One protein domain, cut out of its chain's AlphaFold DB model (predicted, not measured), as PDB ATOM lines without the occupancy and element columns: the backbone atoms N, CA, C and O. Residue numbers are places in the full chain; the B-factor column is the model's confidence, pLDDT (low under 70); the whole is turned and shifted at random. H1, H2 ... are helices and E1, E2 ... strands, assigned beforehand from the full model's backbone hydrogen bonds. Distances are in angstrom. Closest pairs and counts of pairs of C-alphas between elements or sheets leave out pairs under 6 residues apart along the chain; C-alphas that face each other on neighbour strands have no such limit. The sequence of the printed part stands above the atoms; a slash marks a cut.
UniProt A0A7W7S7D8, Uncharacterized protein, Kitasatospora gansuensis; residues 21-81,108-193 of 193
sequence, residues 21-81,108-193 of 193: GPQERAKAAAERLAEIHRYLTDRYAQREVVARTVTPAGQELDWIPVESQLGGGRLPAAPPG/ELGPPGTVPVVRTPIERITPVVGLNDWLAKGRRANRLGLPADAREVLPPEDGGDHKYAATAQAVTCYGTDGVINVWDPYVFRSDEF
ATOM      1  N   GLY A  21      19.522  35.193  10.407       84.31
ATOM      2  CA  GLY A  21      19.744  35.746   9.074       84.31
ATOM      3  C   GLY A  21      18.704  35.219   8.070       84.31
ATOM      4  O   GLY A  21      18.078  34.186   8.319       84.31
ATOM      5  N   PRO A  22      18.505  35.878   6.912       85.12
ATOM      6  CA  PRO A  22      17.505  35.464   5.920       85.12
ATOM      7  C   PRO A  22      17.614  33.990   5.496       85.12
ATOM      8  O   PRO A  22      16.604  33.300   5.399       85.12
ATOM      9  N   GLN A  23      18.839  33.484   5.318       86.44
ATOM     10  CA  GLN A  23      19.091  32.082   4.962       86.44
ATOM     11  C   GLN A  23      18.727  31.109   6.092       86.44
ATOM     12  O   GLN A  23      18.119  30.072   5.841       86.44
ATOM     13  N   GLU A  24      19.047  31.451   7.343       85.50
ATOM     14  CA  GLU A  24      18.697  30.630   8.508       85.50
ATOM     15  C   GLU A  24      17.174  30.580   8.711       85.50
ATOM     16  O   GLU A  24      16.630  29.521   9.024       85.50
ATOM     17  N   ARG A  25      16.463  31.693   8.468       83.94
ATOM     18  CA  ARG A  25      14.991  31.731   8.503       83.94
ATOM     19  C   ARG A  25      14.367  30.867   7.415       83.94
ATOM     20  O   ARG A  25      13.432  30.131   7.707       83.94
ATOM     21  N   ALA A  26      14.882  30.949   6.189       86.44
ATOM     22  CA  ALA A  26      14.400  30.135   5.076       86.44
ATOM     23  C   ALA A  26      14.597  28.637   5.357       86.44
ATOM     24  O   ALA A  26      13.677  27.848   5.155       86.44
ATOM     25  N   LYS A  27      15.761  28.260   5.902       88.56
ATOM     26  CA  LYS A  27      16.037  26.881   6.316       88.56
ATOM     27  C   LYS A  27      15.070  26.408   7.407       88.56
ATOM     28  O   LYS A  27      14.449  25.364   7.247       88.56
ATOM     29  N   ALA A  28      14.887  27.197   8.468       86.44
ATOM     30  CA  ALA A  28      13.967  26.854   9.554       86.44
ATOM     31  C   ALA A  28      12.506  26.746   9.078       86.44
ATOM     32  O   ALA A  28      11.766  25.883   9.540       86.44
ATOM     33  N   ALA A  29      12.078  27.599   8.143       87.12
ATOM     34  CA  ALA A  29      10.748  27.511   7.540       87.12
ATOM     35  C   ALA A  29      10.576  26.222   6.717       87.12
ATOM     36  O   ALA A  29       9.555  25.552   6.843       87.12
ATOM     37  N   ALA A  30      11.585  25.840   5.927       89.31
ATOM     38  CA  ALA A  30      11.564  24.597   5.158       89.31
ATOM     39  C   ALA A  30      11.517  23.349   6.062       89.31
ATOM     40  O   ALA A  30      10.791  22.404   5.765       89.31
ATOM     41  N   GLU A  31      12.244  23.358   7.183       90.31
ATOM     42  CA  GLU A  31      12.218  22.268   8.169       90.31
ATOM     43  C   GLU A  31      10.831  22.113   8.818       90.31
ATOM     44  O   GLU A  31      10.315  20.997   8.892       90.31
ATOM     45  N   ARG A  32      10.183  23.221   9.208       89.88
ATOM     46  CA  ARG A  32       8.811  23.212   9.762       89.88
ATOM     47  C   ARG A  32       7.776  22.728   8.749       89.88
ATOM     48  O   ARG A  32       6.896  21.944   9.091       89.88
ATOM     49  N   LEU A  33       7.892  23.170   7.496       90.19
ATOM     50  CA  LEU A  33       7.030  22.712   6.408       90.19
ATOM     51  C   LEU A  33       7.160  21.197   6.207       90.19
ATOM     52  O   LEU A  33       6.153  20.493   6.143       90.19
ATOM     53  N   ALA A  34       8.394  20.687   6.163       91.19
ATOM     54  CA  ALA A  34       8.656  19.259   6.021       91.19
ATOM     55  C   ALA A  34       8.088  18.444   7.194       91.19
ATOM     56  O   ALA A  34       7.578  17.342   6.991       91.19
ATOM     57  N   GLU A  35       8.143  18.984   8.412       90.94
ATOM     58  CA  GLU A  35       7.537  18.362   9.589       90.94
ATOM     59  C   GLU A  35       6.008  18.264   9.473       90.94
ATOM     60  O   GLU A  35       5.457  17.183   9.688       90.94
ATOM     61  N   ILE A  36       5.331  19.343   9.070       90.00
ATOM     62  CA  ILE A  36       3.871  19.351   8.872       90.00
ATOM     63  C   ILE A  36       3.462  18.389   7.751       90.00
ATOM     64  O   ILE A  36       2.519  17.614   7.914       90.00
ATOM     65  N   HIS A  37       4.206  18.375   6.644       92.19
ATOM     66  CA  HIS A  37       3.964  17.447   5.538       92.19
ATOM     67  C   HIS A  37       4.095  15.993   5.982       92.19
ATOM     68  O   HIS A  37       3.230  15.175   5.665       92.19
ATOM     69  N   ARG A  38       5.154  15.672   6.734       92.56
ATOM     70  CA  ARG A  38       5.365  14.326   7.271       92.56
ATOM     71  C   ARG A  38       4.223  13.927   8.202       92.56
ATOM     72  O   ARG A  38       3.630  12.880   7.987       92.56
ATOM     73  N   TYR A  39       3.860  14.788   9.154       90.19
ATOM     74  CA  TYR A  39       2.755  14.530  10.081       90.19
ATOM     75  C   TYR A  39       1.441  14.210   9.353       90.19
ATOM     76  O   TYR A  39       0.775  13.222   9.670       90.19
ATOM     77  N   LEU A  40       1.074  15.014   8.351       89.94
ATOM     78  CA  LEU A  40      -0.145  14.780   7.577       89.94
ATOM     79  C   LEU A  40      -0.050  13.510   6.735       89.94
ATOM     80  O   LEU A  40      -0.999  12.733   6.713       89.94
ATOM     81  N   THR A  41       1.090  13.269   6.090       91.00
ATOM     82  CA  THR A  41       1.316  12.056   5.290       91.00
ATOM     83  C   THR A  41       1.182  10.800   6.145       91.00
ATOM     84  O   THR A  41       0.444   9.889   5.772       91.00
ATOM     85  N   ASP A  42       1.815  10.779   7.319       90.25
ATOM     86  CA  ASP A  42       1.736   9.665   8.265       90.25
ATOM     87  C   ASP A  42       0.290   9.445   8.734       90.25
ATOM     88  O   ASP A  42      -0.186   8.310   8.797       90.25
ATOM     89  N   ARG A  43      -0.448  10.529   9.004       86.12
ATOM     90  CA  ARG A  43      -1.863  10.464   9.392       86.12
ATOM     91  C   ARG A  43      -2.757   9.947   8.263       86.12
ATOM     92  O   ARG A  43      -3.689   9.195   8.532       86.12
ATOM     93  N   TYR A  44      -2.494  10.329   7.015       88.06
ATOM     94  CA  TYR A  44      -3.226   9.804   5.861       88.06
ATOM     95  C   TYR A  44      -2.906   8.334   5.596       88.06
ATOM     96  O   TYR A  44      -3.814   7.582   5.256       88.06
ATOM     97  N   ALA A  45      -1.659   7.904   5.801       88.81
ATOM     98  CA  ALA A  45      -1.248   6.511   5.620       88.81
ATOM     99  C   ALA A  45      -1.932   5.543   6.603       88.81
ATOM    100  O   ALA A  45      -2.040   4.354   6.321       88.81
ATOM    101  N   GLN A  46      -2.409   6.045   7.745       86.38
ATOM    102  CA  GLN A  46      -3.157   5.262   8.734       86.38
ATOM    103  C   GLN A  46      -4.639   5.076   8.380       86.38
ATOM    104  O   GLN A  46      -5.326   4.315   9.054       86.38
ATOM    105  N   ARG A  47      -5.153   5.780   7.365       88.56
ATOM    106  CA  ARG A  47      -6.568   5.730   6.984       88.56
ATOM    107  C   ARG A  47      -6.790   4.687   5.903       88.56
ATOM    108  O   ARG A  47      -6.146   4.717   4.856       88.56
ATOM    109  N   GLU A  48      -7.769   3.826   6.123       91.62
ATOM    110  CA  GLU A  48      -8.294   2.962   5.076       91.62
ATOM    111  C   GLU A  48      -9.258   3.776   4.204       91.62
ATOM    112  O   GLU A  48     -10.370   4.086   4.615       91.62
ATOM    113  N   VAL A  49      -8.811   4.186   3.017       93.69
ATOM    114  CA  VAL A  49      -9.647   4.931   2.064       93.69
ATOM    115  C   VAL A  49     -10.196   3.962   1.027       93.69
ATOM    116  O   VAL A  49      -9.424   3.399   0.249       93.69
ATOM    117  N   VAL A  50     -11.517   3.796   0.990       95.88
ATOM    118  CA  VAL A  50     -12.184   2.859   0.064       95.88
ATOM    119  C   VAL A  50     -12.750   3.536  -1.180       95.88
ATOM    120  O   VAL A  50     -12.899   2.892  -2.216       95.88
ATOM    121  N   ALA A  51     -13.030   4.837  -1.107       95.56
ATOM    122  CA  ALA A  51     -13.457   5.638  -2.249       95.56
ATOM    123  C   ALA A  51     -12.990   7.089  -2.100       95.56
ATOM    124  O   ALA A  51     -12.704   7.554  -0.995       95.56
ATOM    125  N   ARG A  52     -12.938   7.807  -3.223       95.50
ATOM    126  CA  ARG A  52     -12.704   9.253  -3.261       95.50
ATOM    127  C   ARG A  52     -13.736   9.912  -4.147       95.50
ATOM    128  O   ARG A  52     -13.962   9.422  -5.249       95.50
ATOM    129  N   THR A  53     -14.306  11.009  -3.674       95.31
ATOM    130  CA  THR A  53     -15.265  11.810  -4.440       95.31
ATOM    131  C   THR A  53     -14.893  13.283  -4.359       95.31
ATOM    132  O   THR A  53     -14.040  13.682  -3.557       95.31
ATOM    133  N   VAL A  54     -15.494  14.094  -5.226       93.69
ATOM    134  CA  VAL A  54     -15.299  15.545  -5.237       93.69
ATOM    135  C   VAL A  54     -16.658  16.216  -5.105       93.69
ATOM    136  O   VAL A  54     -17.579  15.908  -5.859       93.69
ATOM    137  N   THR A  55     -16.799  17.124  -4.143       91.94
ATOM    138  CA  THR A  55     -18.043  17.880  -3.969       91.94
ATOM    139  C   THR A  55     -18.247  18.873  -5.122       91.94
ATOM    140  O   THR A  55     -17.281  19.232  -5.803       91.94
ATOM    141  N   PRO A  56     -19.471  19.381  -5.356       89.44
ATOM    142  CA  PRO A  56     -19.716  20.426  -6.351       89.44
ATOM    143  C   PRO A  56     -18.827  21.674  -6.202       89.44
ATOM    144  O   PRO A  56     -18.457  22.278  -7.209       89.44
ATOM    145  N   ALA A  57     -18.439  22.045  -4.978       88.19
ATOM    146  CA  ALA A  57     -17.502  23.142  -4.717       88.19
ATOM    147  C   ALA A  57     -16.022  22.777  -4.953       88.19
ATOM    148  O   ALA A  57     -15.141  23.625  -4.781       88.19
ATOM    149  N   GLY A  58     -15.723  21.539  -5.351       90.75
ATOM    150  CA  GLY A  58     -14.372  21.067  -5.639       90.75
ATOM    151  C   GLY A  58     -13.605  20.564  -4.415       90.75
ATOM    152  O   GLY A  58     -12.375  20.503  -4.468       90.75
ATOM    153  N   GLN A  59     -14.284  20.235  -3.310       91.50
ATOM    154  CA  GLN A  59     -13.626  19.642  -2.145       91.50
ATOM    155  C   GLN A  59     -13.398  18.149  -2.377       91.50
ATOM    156  O   GLN A  59     -14.326  17.423  -2.720       91.50
ATOM    157  N   GLU A  60     -12.173  17.681  -2.166       94.19
ATOM    158  CA  GLU A  60     -11.861  16.252  -2.214       94.19
ATOM    159  C   GLU A  60     -12.261  15.578  -0.898       94.19
ATOM    160  O   GLU A  60     -11.878  16.028   0.189       94.19
ATOM    161  N   LEU A  61     -13.001  14.475  -0.999       94.94
ATOM    162  CA  LEU A  61     -13.431  13.657   0.128       94.94
ATOM    163  C   LEU A  61     -12.803  12.267   0.033       94.94
ATOM    164  O   LEU A  61     -12.910  11.596  -0.994       94.94
ATOM    165  N   ASP A  62     -12.184  11.820   1.121       95.00
ATOM    166  CA  ASP A  62     -11.803  10.426   1.327       95.00
ATOM    167  C   ASP A  62     -12.927   9.724   2.110       95.00
ATOM    168  O   ASP A  62     -13.316  10.179   3.188       95.00
ATOM    169  N   TRP A  63     -13.434   8.604   1.591       94.75
ATOM    170  CA  TRP A  63     -14.436   7.778   2.269       94.75
ATOM    171  C   TRP A  63     -13.754   6.672   3.057       94.75
ATOM    172  O   TRP A  63     -13.023   5.852   2.491       94.75
ATOM    173  N   ILE A  64     -13.995   6.666   4.364       92.25
ATOM    174  CA  ILE A  64     -13.310   5.798   5.324       92.25
ATOM    175  C   ILE A  64     -14.338   4.851   5.954       92.25
ATOM    176  O   ILE A  64     -15.348   5.352   6.454       92.25
ATOM    177  N   PRO A  65     -14.120   3.521   5.963       91.62
ATOM    178  CA  PRO A  65     -14.990   2.577   6.662       91.62
ATOM    179  C   PRO A  65     -15.134   2.958   8.130       91.62
ATOM    180  O   PRO A  65     -14.130   3.232   8.800       91.62
ATOM    181  N   VAL A  66     -16.363   2.975   8.638       85.62
ATOM    182  CA  VAL A  66     -16.642   3.418  10.009       85.62
ATOM    183  C   VAL A  66     -15.901   2.552  11.035       85.62
ATOM    184  O   VAL A  66     -15.367   3.065  12.018       85.62
ATOM    185  N   GLU A  67     -15.750   1.258  10.758       82.94
ATOM    186  CA  GLU A  67     -15.071   0.293  11.624       82.94
ATOM    187  C   GLU A  67     -13.565   0.558  11.735       82.94
ATOM    188  O   GLU A  67     -12.970   0.330  12.792       82.94
ATOM    189  N   SER A  68     -12.943   1.094  10.679       83.31
ATOM    190  CA  SER A  68     -11.510   1.425  10.683       83.31
ATOM    191  C   SER A  68     -11.170   2.558  11.660       83.31
ATOM    192  O   SER A  68     -10.022   2.692  12.087       83.31
ATOM    193  N   GLN A  69     -12.170   3.351  12.067       75.62
ATOM    194  CA  GLN A  69     -11.991   4.449  13.017       75.62
ATOM    195  C   GLN A  69     -12.000   3.993  14.480       75.62
ATOM    196  O   GLN A  69     -11.585   4.749  15.355       75.62
ATOM    197  N   LEU A  70     -12.438   2.762  14.762       70.06
ATOM    198  CA  LEU A  70     -12.731   2.317  16.128       70.06
ATOM    199  C   LEU A  70     -11.540   1.698  16.862       70.06
ATOM    200  O   LEU A  70     -11.673   1.340  18.029       70.06
ATOM    201  N   GLY A  71     -10.388   1.510  16.211       64.56
ATOM    202  CA  GLY A  71      -9.210   0.906  16.848       64.56
ATOM    203  C   GLY A  71      -9.463  -0.476  17.479       64.56
ATOM    204  O   GLY A  71      -8.742  -0.857  18.397       64.56
ATOM    205  N   GLY A  72     -10.486  -1.210  17.016       59.75
ATOM    206  CA  GLY A  72     -10.933  -2.494  17.580       59.75
ATOM    207  C   GLY A  72     -12.093  -2.414  18.588       59.75
ATOM    208  O   GLY A  72     -12.499  -3.450  19.111       59.75
ATOM    209  N   GLY A  73     -12.627  -1.219  18.866       59.69
ATOM    210  CA  GLY A  73     -13.792  -0.990  19.727       59.69
ATOM    211  C   GLY A  73     -15.148  -1.133  19.019       59.69
ATOM    212  O   GLY A  73     -15.227  -1.380  17.817       59.69
ATOM    213  N   ARG A  74     -16.235  -0.980  19.785       66.12
ATOM    214  CA  ARG A  74     -17.617  -0.930  19.270       66.12
ATOM    215  C   ARG A  74     -17.929   0.443  18.674       66.12
ATOM    216  O   ARG A  74     -17.334   1.433  19.092       66.12
ATOM    217  N   LEU A  75     -18.870   0.488  17.724       67.44
ATOM    218  CA  LEU A  75     -19.393   1.749  17.193       67.44
ATOM    219  C   LEU A  75     -19.942   2.593  18.351       67.44
ATOM    220  O   LEU A  75     -20.671   2.043  19.182       67.44
ATOM    221  N   PRO A  76     -19.586   3.885  18.440       65.25
ATOM    222  CA  PRO A  76     -20.172   4.763  19.438       65.25
ATOM    223  C   PRO A  76     -21.675   4.897  19.197       65.25
ATOM    224  O   PRO A  76     -22.131   4.818  18.054       65.25
ATOM    225  N   ALA A  77     -22.418   5.133  20.280       66.75
ATOM    226  CA  ALA A  77     -23.835   5.443  20.202       66.75
ATOM    227  C   ALA A  77     -24.109   6.570  19.194       66.75
ATOM    228  O   ALA A  77     -23.329   7.532  19.084       66.75
ATOM    229  N   ALA A  78     -25.227   6.454  18.475       66.12
ATOM    230  CA  ALA A  78     -25.647   7.503  17.557       66.12
ATOM    231  C   ALA A  78     -25.789   8.834  18.323       66.12
ATOM    232  O   ALA A  78     -26.204   8.834  19.490       66.12
ATOM    233  N   PRO A  79     -25.424   9.982  17.719       63.03
ATOM    234  CA  PRO A  79     -25.775  11.269  18.301       63.03
ATOM    235  C   PRO A  79     -27.281  11.315  18.570       63.03
ATOM    236  O   PRO A  79     -28.054  10.718  17.811       63.03
ATOM    237  N   PRO A  80     -27.712  11.977  19.661       65.44
ATOM    238  CA  PRO A  80     -29.128  12.218  19.870       65.44
ATOM    239  C   PRO A  80     -29.668  12.906  18.614       65.44
ATOM    240  O   PRO A  80     -28.949  13.677  17.973       65.44
ATOM    241  N   GLY A  81     -30.903  12.566  18.235       59.41
ATOM    242  CA  GLY A  81     -31.541  13.157  17.061       59.41
ATOM    243  C   GLY A  81     -31.457  14.680  17.109       59.41
ATOM    244  O   GLY A  81     -31.390  15.254  18.198       59.41
ATOM    245  N   GLU A 108     -22.142  12.957  -5.132       91.31
ATOM    246  CA  GLU A 108     -21.469  11.665  -5.191       91.31
ATOM    247  C   GLU A 108     -21.184  11.165  -3.767       91.31
ATOM    248  O   GLU A 108     -20.269  11.637  -3.083       91.31
ATOM    249  N   LEU A 109     -22.009  10.221  -3.316       91.81
ATOM    250  CA  LEU A 109     -21.871   9.566  -2.019       91.81
ATOM    251  C   LEU A 109     -20.914   8.374  -2.102       91.81
ATOM    252  O   LEU A 109     -20.810   7.699  -3.127       91.81
ATOM    253  N   GLY A 110     -20.243   8.095  -0.991       90.94
ATOM    254  CA  GLY A 110     -19.406   6.917  -0.849       90.94
ATOM    255  C   GLY A 110     -20.207   5.643  -0.601       90.94
ATOM    256  O   GLY A 110     -21.434   5.671  -0.459       90.94
ATOM    257  N   PRO A 111     -19.510   4.499  -0.524       93.88
ATOM    258  CA  PRO A 111     -20.129   3.223  -0.200       93.88
ATOM    259  C   PRO A 111     -20.859   3.254   1.157       93.88
ATOM    260  O   PRO A 111     -20.416   3.944   2.080       93.88
ATOM    261  N   PRO A 112     -21.937   2.467   1.330       91.00
ATOM    262  CA  PRO A 112     -22.581   2.300   2.631       91.00
ATOM    263  C   PRO A 112     -21.584   1.872   3.719       91.00
ATOM    264  O   PRO A 112     -20.687   1.074   3.453       91.00
ATOM    265  N   GLY A 113     -21.752   2.385   4.943       88.12
ATOM    266  CA  GLY A 113     -20.849   2.094   6.069       88.12
ATOM    267  C   GLY A 113     -19.552   2.910   6.075       88.12
ATOM    268  O   GLY A 113     -18.652   2.632   6.861       88.12
ATOM    269  N   THR A 114     -19.437   3.926   5.216       91.25
ATOM    270  CA  THR A 114     -18.281   4.828   5.185       91.25
ATOM    271  C   THR A 114     -18.668   6.234   5.622       91.25
ATOM    272  O   THR A 114     -19.818   6.651   5.475       91.25
ATOM    273  N   VAL A 115     -17.700   6.974   6.157       90.69
ATOM    274  CA  VAL A 115     -17.861   8.384   6.526       90.69
ATOM    275  C   VAL A 115     -16.966   9.269   5.654       90.69
ATOM    276  O   VAL A 115     -15.824   8.881   5.370       90.69
ATOM    277  N   PRO A 116     -17.450  10.445   5.218       93.31
ATOM    278  CA  PRO A 116     -16.664  11.364   4.409       93.31
ATOM    279  C   PRO A 116     -15.674  12.136   5.285       93.31
ATOM    280  O   PRO A 116     -16.033  12.681   6.330       93.31
ATOM    281  N   VAL A 117     -14.421  12.234   4.843       91.31
ATOM    282  CA  VAL A 117     -13.397  13.065   5.485       91.31
ATOM    283  C   VAL A 117     -12.752  13.971   4.448       91.31
ATOM    284  O   VAL A 117     -12.220  13.501   3.445       91.31
ATOM    285  N   VAL A 118     -12.751  15.279   4.714       92.00
ATOM    286  CA  VAL A 118     -12.122  16.265   3.828       92.00
ATOM    287  C   VAL A 118     -10.625  15.982   3.700       92.00
ATOM    288  O   VAL A 118      -9.893  15.862   4.694       92.00
ATOM    289  N   ARG A 119     -10.163  15.892   2.456       90.50
ATOM    290  CA  ARG A 119      -8.758  15.711   2.112       90.50
ATOM    291  C   ARG A 119      -8.092  17.076   1.981       90.50
ATOM    292  O   ARG A 119      -8.450  17.901   1.149       90.50
ATOM    293  N   THR A 120      -7.101  17.322   2.827       89.31
ATOM    294  CA  THR A 120      -6.293  18.536   2.781       89.31
ATOM    295  C   THR A 120      -5.191  18.342   1.739       89.31
ATOM    296  O   THR A 120      -4.407  17.400   1.875       89.31
ATOM    297  N   PRO A 121      -5.088  19.210   0.719       88.81
ATOM    298  CA  PRO A 121      -4.004  19.144  -0.256       88.81
ATOM    299  C   PRO A 121      -2.697  19.572   0.419       88.81
ATOM    300  O   PRO A 121      -2.425  20.768   0.563       88.81
ATOM    301  N   ILE A 122      -1.912  18.592   0.874       88.38
ATOM    302  CA  ILE A 122      -0.701  18.785   1.691       88.38
ATOM    303  C   ILE A 122       0.276  19.726   0.981       88.38
ATOM    304  O   ILE A 122       0.859  20.614   1.591       88.38
ATOM    305  N   GLU A 123       0.382  19.596  -0.337       86.50
ATOM    306  CA  GLU A 123       1.282  20.346  -1.209       86.50
ATOM    307  C   GLU A 123       0.950  21.843  -1.271       86.50
ATOM    308  O   GLU A 123       1.787  22.641  -1.694       86.50
ATOM    309  N   ARG A 124      -0.265  22.237  -0.866       86.69
ATOM    310  CA  ARG A 124      -0.711  23.639  -0.831       86.69
ATOM    311  C   ARG A 124      -0.496  24.301   0.531       86.69
ATOM    312  O   ARG A 124      -0.803  25.483   0.677       86.69
ATOM    313  N   ILE A 125       0.000  23.575   1.532       86.44
ATOM    314  CA  ILE A 125       0.211  24.116   2.877       86.44
ATOM    315  C   ILE A 125       1.498  24.945   2.883       86.44
ATOM    316  O   ILE A 125       2.568  24.469   2.520       86.44
ATOM    317  N   THR A 126       1.407  26.199   3.325       83.69
ATOM    318  CA  THR A 126       2.560  27.107   3.460       83.69
ATOM    319  C   THR A 126       2.604  27.700   4.873       83.69
ATOM    320  O   THR A 126       2.324  28.888   5.063       83.69
ATOM    321  N   PRO A 127       2.879  26.889   5.907       70.50
ATOM    322  CA  PRO A 127       2.809  27.332   7.282       70.50
ATOM    323  C   PRO A 127       4.019  28.211   7.605       70.50
ATOM    324  O   PRO A 127       5.164  27.900   7.277       70.50
ATOM    325  N   VAL A 128       3.757  29.328   8.279       72.56
ATOM    326  CA  VAL A 128       4.797  30.252   8.766       72.56
ATOM    327  C   VAL A 128       5.265  29.861  10.180       72.56
ATOM    328  O   VAL A 128       6.292  30.335  10.668       72.56
ATOM    329  N   VAL A 129       4.517  28.970  10.835       82.94
ATOM    330  CA  VAL A 129       4.663  28.560  12.237       82.94
ATOM    331  C   VAL A 129       5.091  27.090  12.351       82.94
ATOM    332  O   VAL A 129       5.138  26.376  11.350       82.94
ATOM    333  N   GLY A 130       5.473  26.647  13.553       82.44
ATOM    334  CA  GLY A 130       5.805  25.237  13.802       82.44
ATOM    335  C   GLY A 130       4.565  24.338  13.819       82.44
ATOM    336  O   GLY A 130       3.448  24.839  13.919       82.44
ATOM    337  N   LEU A 131       4.753  23.013  13.767       83.38
ATOM    338  CA  LEU A 131       3.649  22.038  13.759       83.38
ATOM    339  C   LEU A 131       2.670  22.245  14.925       83.38
ATOM    340  O   LEU A 131       1.467  22.308  14.709       83.38
ATOM    341  N   ASN A 132       3.179  22.396  16.147       79.69
ATOM    342  CA  ASN A 132       2.328  22.579  17.326       79.69
ATOM    343  C   ASN A 132       1.501  23.871  17.261       79.69
ATOM    344  O   ASN A 132       0.328  23.863  17.607       79.69
ATOM    345  N   ASP A 133       2.097  24.967  16.790       79.38
ATOM    346  CA  ASP A 133       1.389  26.239  16.619       79.38
ATOM    347  C   ASP A 133       0.377  26.166  15.466       79.38
ATOM    348  O   ASP A 133      -0.652  26.829  15.505       79.38
ATOM    349  N   TRP A 134       0.666  25.365  14.435       82.12
ATOM    350  CA  TRP A 134      -0.248  25.117  13.322       82.12
ATOM    351  C   TRP A 134      -1.465  24.283  13.748       82.12
ATOM    352  O   TRP A 134      -2.556  24.493  13.227       82.12
ATOM    353  N   LEU A 135      -1.283  23.361  14.697       80.81
ATOM    354  CA  LEU A 135      -2.355  22.542  15.273       80.81
ATOM    355  C   LEU A 135      -3.168  23.266  16.358       80.81
ATOM    356  O   LEU A 135      -4.274  22.829  16.671       80.81
ATOM    357  N   ALA A 136      -2.641  24.346  16.939       75.44
ATOM    358  CA  ALA A 136      -3.294  25.066  18.025       75.44
ATOM    359  C   ALA A 136      -4.488  25.899  17.529       75.44
ATOM    360  O   ALA A 136      -4.392  26.644  16.551       75.44
ATOM    361  N   LYS A 137      -5.605  25.854  18.263       66.69
ATOM    362  CA  LYS A 137      -6.783  26.706  18.014       66.69
ATOM    363  C   LYS A 137      -6.708  28.078  18.702       66.69
ATOM    364  O   LYS A 137      -7.576  28.922  18.486       66.69
ATOM    365  N   GLY A 138      -5.689  28.327  19.531       66.19
ATOM    366  CA  GLY A 138      -5.578  29.535  20.351       66.19
ATOM    367  C   GLY A 138      -4.154  29.850  20.819       66.19
ATOM    368  O   GLY A 138      -3.173  29.328  20.299       66.19
ATOM    369  N   ARG A 139      -4.016  30.759  21.796       58.41
ATOM    370  CA  ARG A 139      -2.704  31.099  22.378       58.41
ATOM    371  C   ARG A 139      -2.281  30.038  23.400       58.41
ATOM    372  O   ARG A 139      -3.058  29.745  24.296       58.41
ATOM    373  N   ARG A 140      -1.029  29.570  23.269       55.66
ATOM    374  CA  ARG A 140      -0.249  28.665  24.145       55.66
ATOM    375  C   ARG A 140      -1.018  27.986  25.287       55.66
ATOM    376  O   ARG A 140      -1.280  28.597  26.324       55.66
ATOM    377  N   ALA A 141      -1.215  26.686  25.125       55.59
ATOM    378  CA  ALA A 141      -1.739  25.775  26.127       55.59
ATOM    379  C   ALA A 141      -0.911  25.591  27.400       55.59
ATOM    380  O   ALA A 141       0.323  25.622  27.403       55.59
ATOM    381  N   ASN A 142      -1.631  25.203  28.453       57.00
ATOM    382  CA  ASN A 142      -1.070  24.424  29.548       57.00
ATOM    383  C   ASN A 142      -1.024  22.945  29.137       57.00
ATOM    384  O   ASN A 142      -1.963  22.436  28.517       57.00
ATOM    385  N   ARG A 143       0.051  22.235  29.504       57.50
ATOM    386  CA  ARG A 143       0.061  20.770  29.407       57.50
ATOM    387  C   ARG A 143      -0.985  20.220  30.362       57.50
ATOM    388  O   ARG A 143      -0.931  20.502  31.561       57.50
ATOM    389  N   LEU A 144      -1.905  19.429  29.831       56.56
ATOM    390  CA  LEU A 144      -2.845  18.680  30.643       56.56
ATOM    391  C   LEU A 144      -2.179  17.336  30.943       56.56
ATOM    392  O   LEU A 144      -1.866  16.559  30.043       56.56
ATOM    393  N   GLY A 145      -1.854  17.101  32.214       51.47
ATOM    394  CA  GLY A 145      -1.409  15.779  32.640       51.47
ATOM    395  C   GLY A 145      -2.533  14.773  32.409       51.47
ATOM    396  O   GLY A 145      -3.700  15.104  32.607       51.47
ATOM    397  N   LEU A 146      -2.185  13.547  32.012       54.34
ATOM    398  CA  LEU A 146      -3.126  12.435  32.119       54.34
ATOM    399  C   LEU A 146      -3.605  12.365  33.580       54.34
ATOM    400  O   LEU A 146      -2.752  12.411  34.477       54.34
ATOM    401  N   PRO A 147      -4.919  12.258  33.844       55.69
ATOM    402  CA  PRO A 147      -5.395  11.881  35.167       55.69
ATOM    403  C   PRO A 147      -4.642  10.619  35.606       55.69
ATOM    404  O   PRO A 147      -4.458   9.696  34.809       55.69
ATOM    405  N   ALA A 148      -4.161  10.585  36.852       53.03
ATOM    406  CA  ALA A 148      -3.370   9.467  37.387       53.03
ATOM    407  C   ALA A 148      -4.136   8.121  37.369       53.03
ATOM    408  O   ALA A 148      -3.567   7.055  37.591       53.03
ATOM    409  N   ASP A 149      -5.428   8.202  37.093       51.53
ATOM    410  CA  ASP A 149      -6.477   7.209  37.134       51.53
ATOM    411  C   ASP A 149      -7.255   7.148  35.808       51.53
ATOM    412  O   ASP A 149      -8.457   6.887  35.824       51.53
ATOM    413  N   ALA A 150      -6.581   7.363  34.668       54.44
ATOM    414  CA  ALA A 150      -7.118   7.129  33.323       54.44
ATOM    415  C   ALA A 150      -7.562   5.660  33.161       54.44
ATOM    416  O   ALA A 150      -6.835   4.798  32.667       54.44
ATOM    417  N   ARG A 151      -8.754   5.358  33.675       55.84
ATOM    418  CA  ARG A 151      -9.484   4.123  33.427       55.84
ATOM    419  C   ARG A 151      -9.825   4.093  31.949       55.84
ATOM    420  O   ARG A 151     -10.158   5.122  31.381       55.84
ATOM    421  N   GLU A 152      -9.761   2.906  31.363       58.66
ATOM    422  CA  GLU A 152     -10.273   2.646  30.023       58.66
ATOM    423  C   GLU A 152     -11.745   3.089  29.978       58.66
ATOM    424  O   GLU A 152     -12.613   2.476  30.608       58.66
ATOM    425  N   VAL A 153     -12.011   4.226  29.330       60.97
ATOM    426  CA  VAL A 153     -13.367   4.745  29.170       60.97
ATOM    427  C   VAL A 153     -13.969   4.003  27.988       60.97
ATOM    428  O   VAL A 153     -13.646   4.263  26.830       60.97
ATOM    429  N   LEU A 154     -14.818   3.026  28.292       61.84
ATOM    430  CA  LEU A 154     -15.536   2.289  27.262       61.84
ATOM    431  C   LEU A 154     -16.460   3.240  26.486       61.84
ATOM    432  O   LEU A 154     -17.069   4.124  27.097       61.84
ATOM    433  N   PRO A 155     -16.580   3.066  25.157       63.31
ATOM    434  CA  PRO A 155     -17.511   3.854  24.373       63.31
ATOM    435  C   PRO A 155     -18.948   3.653  24.883       63.31
ATOM    436  O   PRO A 155     -19.318   2.538  25.262       63.31
ATOM    437  N   PRO A 156     -19.758   4.721  24.883       64.75
ATOM    438  CA  PRO A 156     -21.157   4.670  25.283       64.75
ATOM    439  C   PRO A 156     -21.986   3.721  24.390       64.75
ATOM    440  O   PRO A 156     -21.912   3.819  23.167       64.75
ATOM    441  N   GLU A 157     -22.786   2.822  24.987       66.12
ATOM    442  CA  GLU A 157     -23.743   1.945  24.272       66.12
ATOM    443  C   GLU A 157     -25.069   2.667  23.978       66.12
ATOM    444  O   GLU A 157     -25.528   3.448  24.806       66.12
ATOM    445  N   ASP A 158     -25.742   2.381  22.859       62.03
ATOM    446  CA  ASP A 158     -27.070   2.953  22.576       62.03
ATOM    447  C   ASP A 158     -28.054   2.728  23.743       62.03
ATOM    448  O   ASP A 158     -28.263   1.604  24.201       62.03
ATOM    449  N   GLY A 159     -28.662   3.813  24.238       59.19
ATOM    450  CA  GLY A 159     -29.592   3.782  25.377       59.19
ATOM    451  C   GLY A 159     -28.946   3.718  26.770       59.19
ATOM    452  O   GLY A 159     -29.672   3.620  27.758       59.19
ATOM    453  N   GLY A 160     -27.614   3.771  26.869       62.00
ATOM    454  CA  GLY A 160     -26.887   3.887  28.140       62.00
ATOM    455  C   GLY A 160     -26.904   5.294  28.763       62.00
ATOM    456  O   GLY A 160     -27.307   6.274  28.135       62.00
ATOM    457  N   ASP A 161     -26.438   5.393  30.013       58.50
ATOM    458  CA  ASP A 161     -26.272   6.668  30.725       58.50
ATOM    459  C   ASP A 161     -25.099   7.468  30.137       58.50
ATOM    460  O   ASP A 161     -23.934   7.238  30.480       58.50
ATOM    461  N   HIS A 162     -25.407   8.450  29.286       61.50
ATOM    462  CA  HIS A 162     -24.408   9.307  28.633       61.50
ATOM    463  C   HIS A 162     -24.533  10.753  29.081       61.50
ATOM    464  O   HIS A 162     -25.629  11.273  29.293       61.50
ATOM    465  N   LYS A 163     -23.392  11.433  29.206       57.69
ATOM    466  CA  LYS A 163     -23.353  12.876  29.453       57.69
ATOM    467  C   LYS A 163     -23.120  13.589  28.133       57.69
ATOM    468  O   LYS A 163     -22.062  13.437  27.534       57.69
ATOM    469  N   TYR A 164     -24.086  14.399  27.726       59.84
ATOM    470  CA  TYR A 164     -23.927  15.310  26.602       59.84
ATOM    471  C   TYR A 164     -23.343  16.629  27.103       59.84
ATOM    472  O   TYR A 164     -23.785  17.171  28.118       59.84
ATOM    473  N   ALA A 165     -22.336  17.138  26.400       54.78
ATOM    474  CA  ALA A 165     -21.851  18.493  26.592       54.78
ATOM    475  C   ALA A 165     -22.459  19.374  25.499       54.78
ATOM    476  O   ALA A 165     -22.229  19.138  24.317       54.78
ATOM    477  N   ALA A 166     -23.223  20.386  25.901       55.19
ATOM    478  CA  ALA A 166     -23.654  21.453  25.010       55.19
ATOM    479  C   ALA A 166     -22.781  22.683  25.267       55.19
ATOM    480  O   ALA A 166     -22.534  23.055  26.418       55.19
ATOM    481  N   THR A 167     -22.308  23.318  24.201       53.94
ATOM    482  CA  THR A 167     -21.670  24.633  24.269       53.94
ATOM    483  C   THR A 167     -22.485  25.600  23.426       53.94
ATOM    484  O   THR A 167     -22.945  25.244  22.346       53.94
ATOM    485  N   ALA A 168     -22.696  26.808  23.938       54.78
ATOM    486  CA  ALA A 168     -23.384  27.878  23.235       54.78
ATOM    487  C   ALA A 168     -22.516  29.135  23.297       54.78
ATOM    488  O   ALA A 168     -21.857  29.402  24.307       54.78
ATOM    489  N   GLN A 169     -22.519  29.919  22.222       53.81
ATOM    490  CA  GLN A 169     -21.883  31.233  22.190       53.81
ATOM    491  C   GLN A 169     -22.955  32.297  21.958       53.81
ATOM    492  O   GLN A 169     -23.751  32.186  21.035       53.81
ATOM    493  N   ALA A 170     -22.959  33.348  22.779       47.84
ATOM    494  CA  ALA A 170     -23.928  34.446  22.705       47.84
ATOM    495  C   ALA A 170     -23.539  35.521  21.668       47.84
ATOM    496  O   ALA A 170     -23.683  36.719  21.911       47.84
ATOM    497  N   VAL A 171     -22.981  35.107  20.531       51.78
ATOM    498  CA  VAL A 171     -22.670  35.988  19.398       51.78
ATOM    499  C   VAL A 171     -23.496  35.545  18.201       51.78
ATOM    500  O   VAL A 171     -23.809  34.365  18.075       51.78
ATOM    501  N   THR A 172     -23.848  36.471  17.306       58.72
ATOM    502  CA  THR A 172     -24.505  36.112  16.044       58.72
ATOM    503  C   THR A 172     -23.540  35.283  15.198       58.72
ATOM    504  O   THR A 172     -22.693  35.824  14.484       58.72
ATOM    505  N   CYS A 173     -23.662  33.963  15.291       57.03
ATOM    506  CA  CYS A 173     -22.998  33.031  14.399       57.03
ATOM    507  C   CYS A 173     -23.904  32.797  13.191       57.03
ATOM    508  O   CYS A 173     -24.982  32.236  13.318       57.03
ATOM    509  N   TYR A 174     -23.436  33.163  11.999       57.84
ATOM    510  CA  TYR A 174     -24.024  32.707  10.731       57.84
ATOM    511  C   TYR A 174     -23.549  31.281  10.370       57.84
ATOM    512  O   TYR A 174     -23.394  30.955   9.197       57.84
ATOM    513  N   GLY A 175     -23.185  30.489  11.384       57.06
ATOM    514  CA  GLY A 175     -22.542  29.181  11.257       57.06
ATOM    515  C   GLY A 175     -23.522  28.026  11.441       57.06
ATOM    516  O   GLY A 175     -24.729  28.230  11.483       57.06
ATOM    517  N   THR A 176     -22.982  26.815  11.550       54.31
ATOM    518  CA  THR A 176     -23.753  25.593  11.817       54.31
ATOM    519  C   THR A 176     -23.895  25.402  13.327       54.31
ATOM    520  O   THR A 176     -22.982  25.739  14.087       54.31
ATOM    521  N   ASP A 177     -25.022  24.855  13.764       60.84
ATOM    522  CA  ASP A 177     -25.115  24.120  15.018       60.84
ATOM    523  C   ASP A 177     -24.759  22.646  14.767       60.84
ATOM    524  O   ASP A 177     -24.475  22.225  13.640       60.84
ATOM    525  N   GLY A 178     -24.645  21.868  15.835       59.16
ATOM    526  CA  GLY A 178     -24.334  20.451  15.731       59.16
ATOM    527  C   GLY A 178     -24.106  19.819  17.093       59.16
ATOM    528  O   GLY A 178     -23.614  20.459  18.023       59.16
ATOM    529  N   VAL A 179     -24.453  18.539  17.203       63.31
ATOM    530  CA  VAL A 179     -24.189  17.738  18.399       63.31
ATOM    531  C   VAL A 179     -22.982  16.852  18.133       63.31
ATOM    532  O   VAL A 179     -22.981  16.047  17.203       63.31
ATOM    533  N   ILE A 180     -21.944  16.991  18.955       63.19
ATOM    534  CA  ILE A 180     -20.751  16.146  18.881       63.19
ATOM    535  C   ILE A 180     -20.781  15.176  20.061       63.19
ATOM    536  O   ILE A 180     -20.705  15.589  21.217       63.19
ATOM    537  N   ASN A 181     -20.841  13.878  19.764       63.28
ATOM    538  CA  ASN A 181     -20.588  12.835  20.753       63.28
ATOM    539  C   ASN A 181     -19.079  12.688  20.949       63.28
ATOM    540  O   ASN A 181     -18.359  12.313  20.024       63.28
ATOM    541  N   VAL A 182     -18.602  12.965  22.160       67.81
ATOM    542  CA  VAL A 182     -17.191  12.822  22.519       67.81
ATOM    543  C   VAL A 182     -17.086  11.859  23.695       67.81
ATOM    544  O   VAL A 182     -17.578  12.153  24.782       67.81
ATOM    545  N   TRP A 183     -16.436  10.714  23.485       62.84
ATOM    546  CA  TRP A 183     -16.077   9.783  24.554       62.84
ATOM    547  C   TRP A 183     -14.554   9.688  24.636       62.84
ATOM    548  O   TRP A 183     -13.877   9.682  23.613       62.84
ATOM    549  N   ASP A 184     -14.026   9.673  25.858       62.84
ATOM    550  CA  ASP A 184     -12.584   9.654  26.140       62.84
ATOM    551  C   ASP A 184     -11.737  10.695  25.365       62.84
ATOM    552  O   ASP A 184     -10.748  10.343  24.713       62.84
ATOM    553  N   PRO A 185     -12.098  11.998  25.375       66.50
ATOM    554  CA  PRO A 185     -11.266  12.990  24.713       66.50
ATOM    555  C   PRO A 185      -9.925  13.096  25.431       66.50
ATOM    556  O   PRO A 185      -9.847  13.554  26.572       66.50
ATOM    557  N   TYR A 186      -8.854  12.742  24.729       65.25
ATOM    558  CA  TYR A 186      -7.506  13.052  25.166       65.25
ATOM    559  C   TYR A 186      -6.946  14.224  24.370       65.25
ATOM    560  O   TYR A 186      -6.820  14.166  23.146       65.25
ATOM    561  N   VAL A 187      -6.560  15.266  25.098       61.38
ATOM    562  CA  VAL A 187      -5.750  16.366  24.588       61.38
ATOM    563  C   VAL A 187      -4.488  16.457  25.432       61.38
ATOM    564  O   VAL A 187      -4.536  16.454  26.665       61.38
ATOM    565  N   PHE A 188      -3.338  16.509  24.772       60.78
ATOM    566  CA  PHE A 188      -2.059  16.709  25.450       60.78
ATOM    567  C   PHE A 188      -1.890  18.179  25.852       60.78
ATOM    568  O   PHE A 188      -1.248  18.508  26.860       60.78
ATOM    569  N   ARG A 189      -2.492  19.077  25.068       58.06
ATOM    570  CA  ARG A 189      -2.445  20.525  25.257       58.06
ATOM    571  C   ARG A 189      -3.852  21.103  25.260       58.06
ATOM    572  O   ARG A 189      -4.689  20.754  24.440       58.06
ATOM    573  N   SER A 190      -4.107  22.029  26.180       59.16
ATOM    574  CA  SER A 190      -5.424  22.657  26.341       59.16
ATOM    575  C   SER A 190      -5.901  23.496  25.147       59.16
ATOM    576  O   SER A 190      -7.022  23.981  25.182       59.16
ATOM    577  N   ASP A 191      -5.058  23.739  24.142       59.69
ATOM    578  CA  ASP A 191      -5.356  24.518  22.935       59.69
ATOM    579  C   ASP A 191      -5.560  23.634  21.693       59.69
ATOM    580  O   ASP A 191      -5.750  24.158  20.594       59.69
ATOM    581  N   GLU A 192      -5.556  22.308  21.863       54.72
ATOM    582  CA  GLU A 192      -5.890  21.338  20.813       54.72
ATOM    583  C   GLU A 192      -7.410  21.254  20.555       54.72
ATOM    584  O   GLU A 192      -7.819  20.743  19.509       54.72
ATOM    585  N   PHE A 193      -8.250  21.785  21.461       55.22
ATOM    586  CA  PHE A 193      -9.714  21.789  21.340       55.22
ATOM    587  C   PHE A 193     -10.373  23.149  21.541       55.22
ATOM    588  O   PHE A 193      -9.944  23.913  22.429       55.22
TER     589      PHE A 193
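This is residues 21 to 81 and 108 to 193 of the 193 residues of an uncharacterized protein of Kitasatospora gansuensis (UniProt A0A7W7S7D8). There is little regular structure: one long helix, H1, leads to a small three-stranded sheet, with long loops around, notably residues 136 to 193. The 147 printed residues hold, in order, H1, E1, E2, H2, E3 and H3, 48 residues in a mixed class; the sheet, E1 - E2 - E3, is antiparallel. The whole is loose, radius of gyration of the C-alphas 19.0 A, spanning 61 by 43 by 39 A.

H1, residues 22 to 45, is not on the sheet. E1, residues 51 to 54, and E2, residues 60 to 65, form a hairpin, with N 61 and O 53 2.9 A apart. E3, residues 114 to 118, is antiparallel to E2, with N 62 and O 117 2.9 A apart. H2, residues 66 to 69, only grazes the sheet. H3, residues 131 to 135, only just touches H1, with 3 pairs of C-alphas within 8 A, the closest Ile 36 and Leu 131 at 5.6 A. Every O i to N i+4 pair is within hydrogen-bond range in H1 and H3; H2 is too short for one.

H1 measures 34.5 A from C-alpha 22 at (17.505, 35.464, 5.920); E2 measures 16.6 A. H3 ends at C-alpha 135 at (-2.355, 22.542, 15.273).

Residues 82 to 107 are not printed, a 24.5 A gap between C-alphas 81 and 108. The E3 to H3 link is long. Residues 71 to 81 and 137 to 193 have pLDDT under 70.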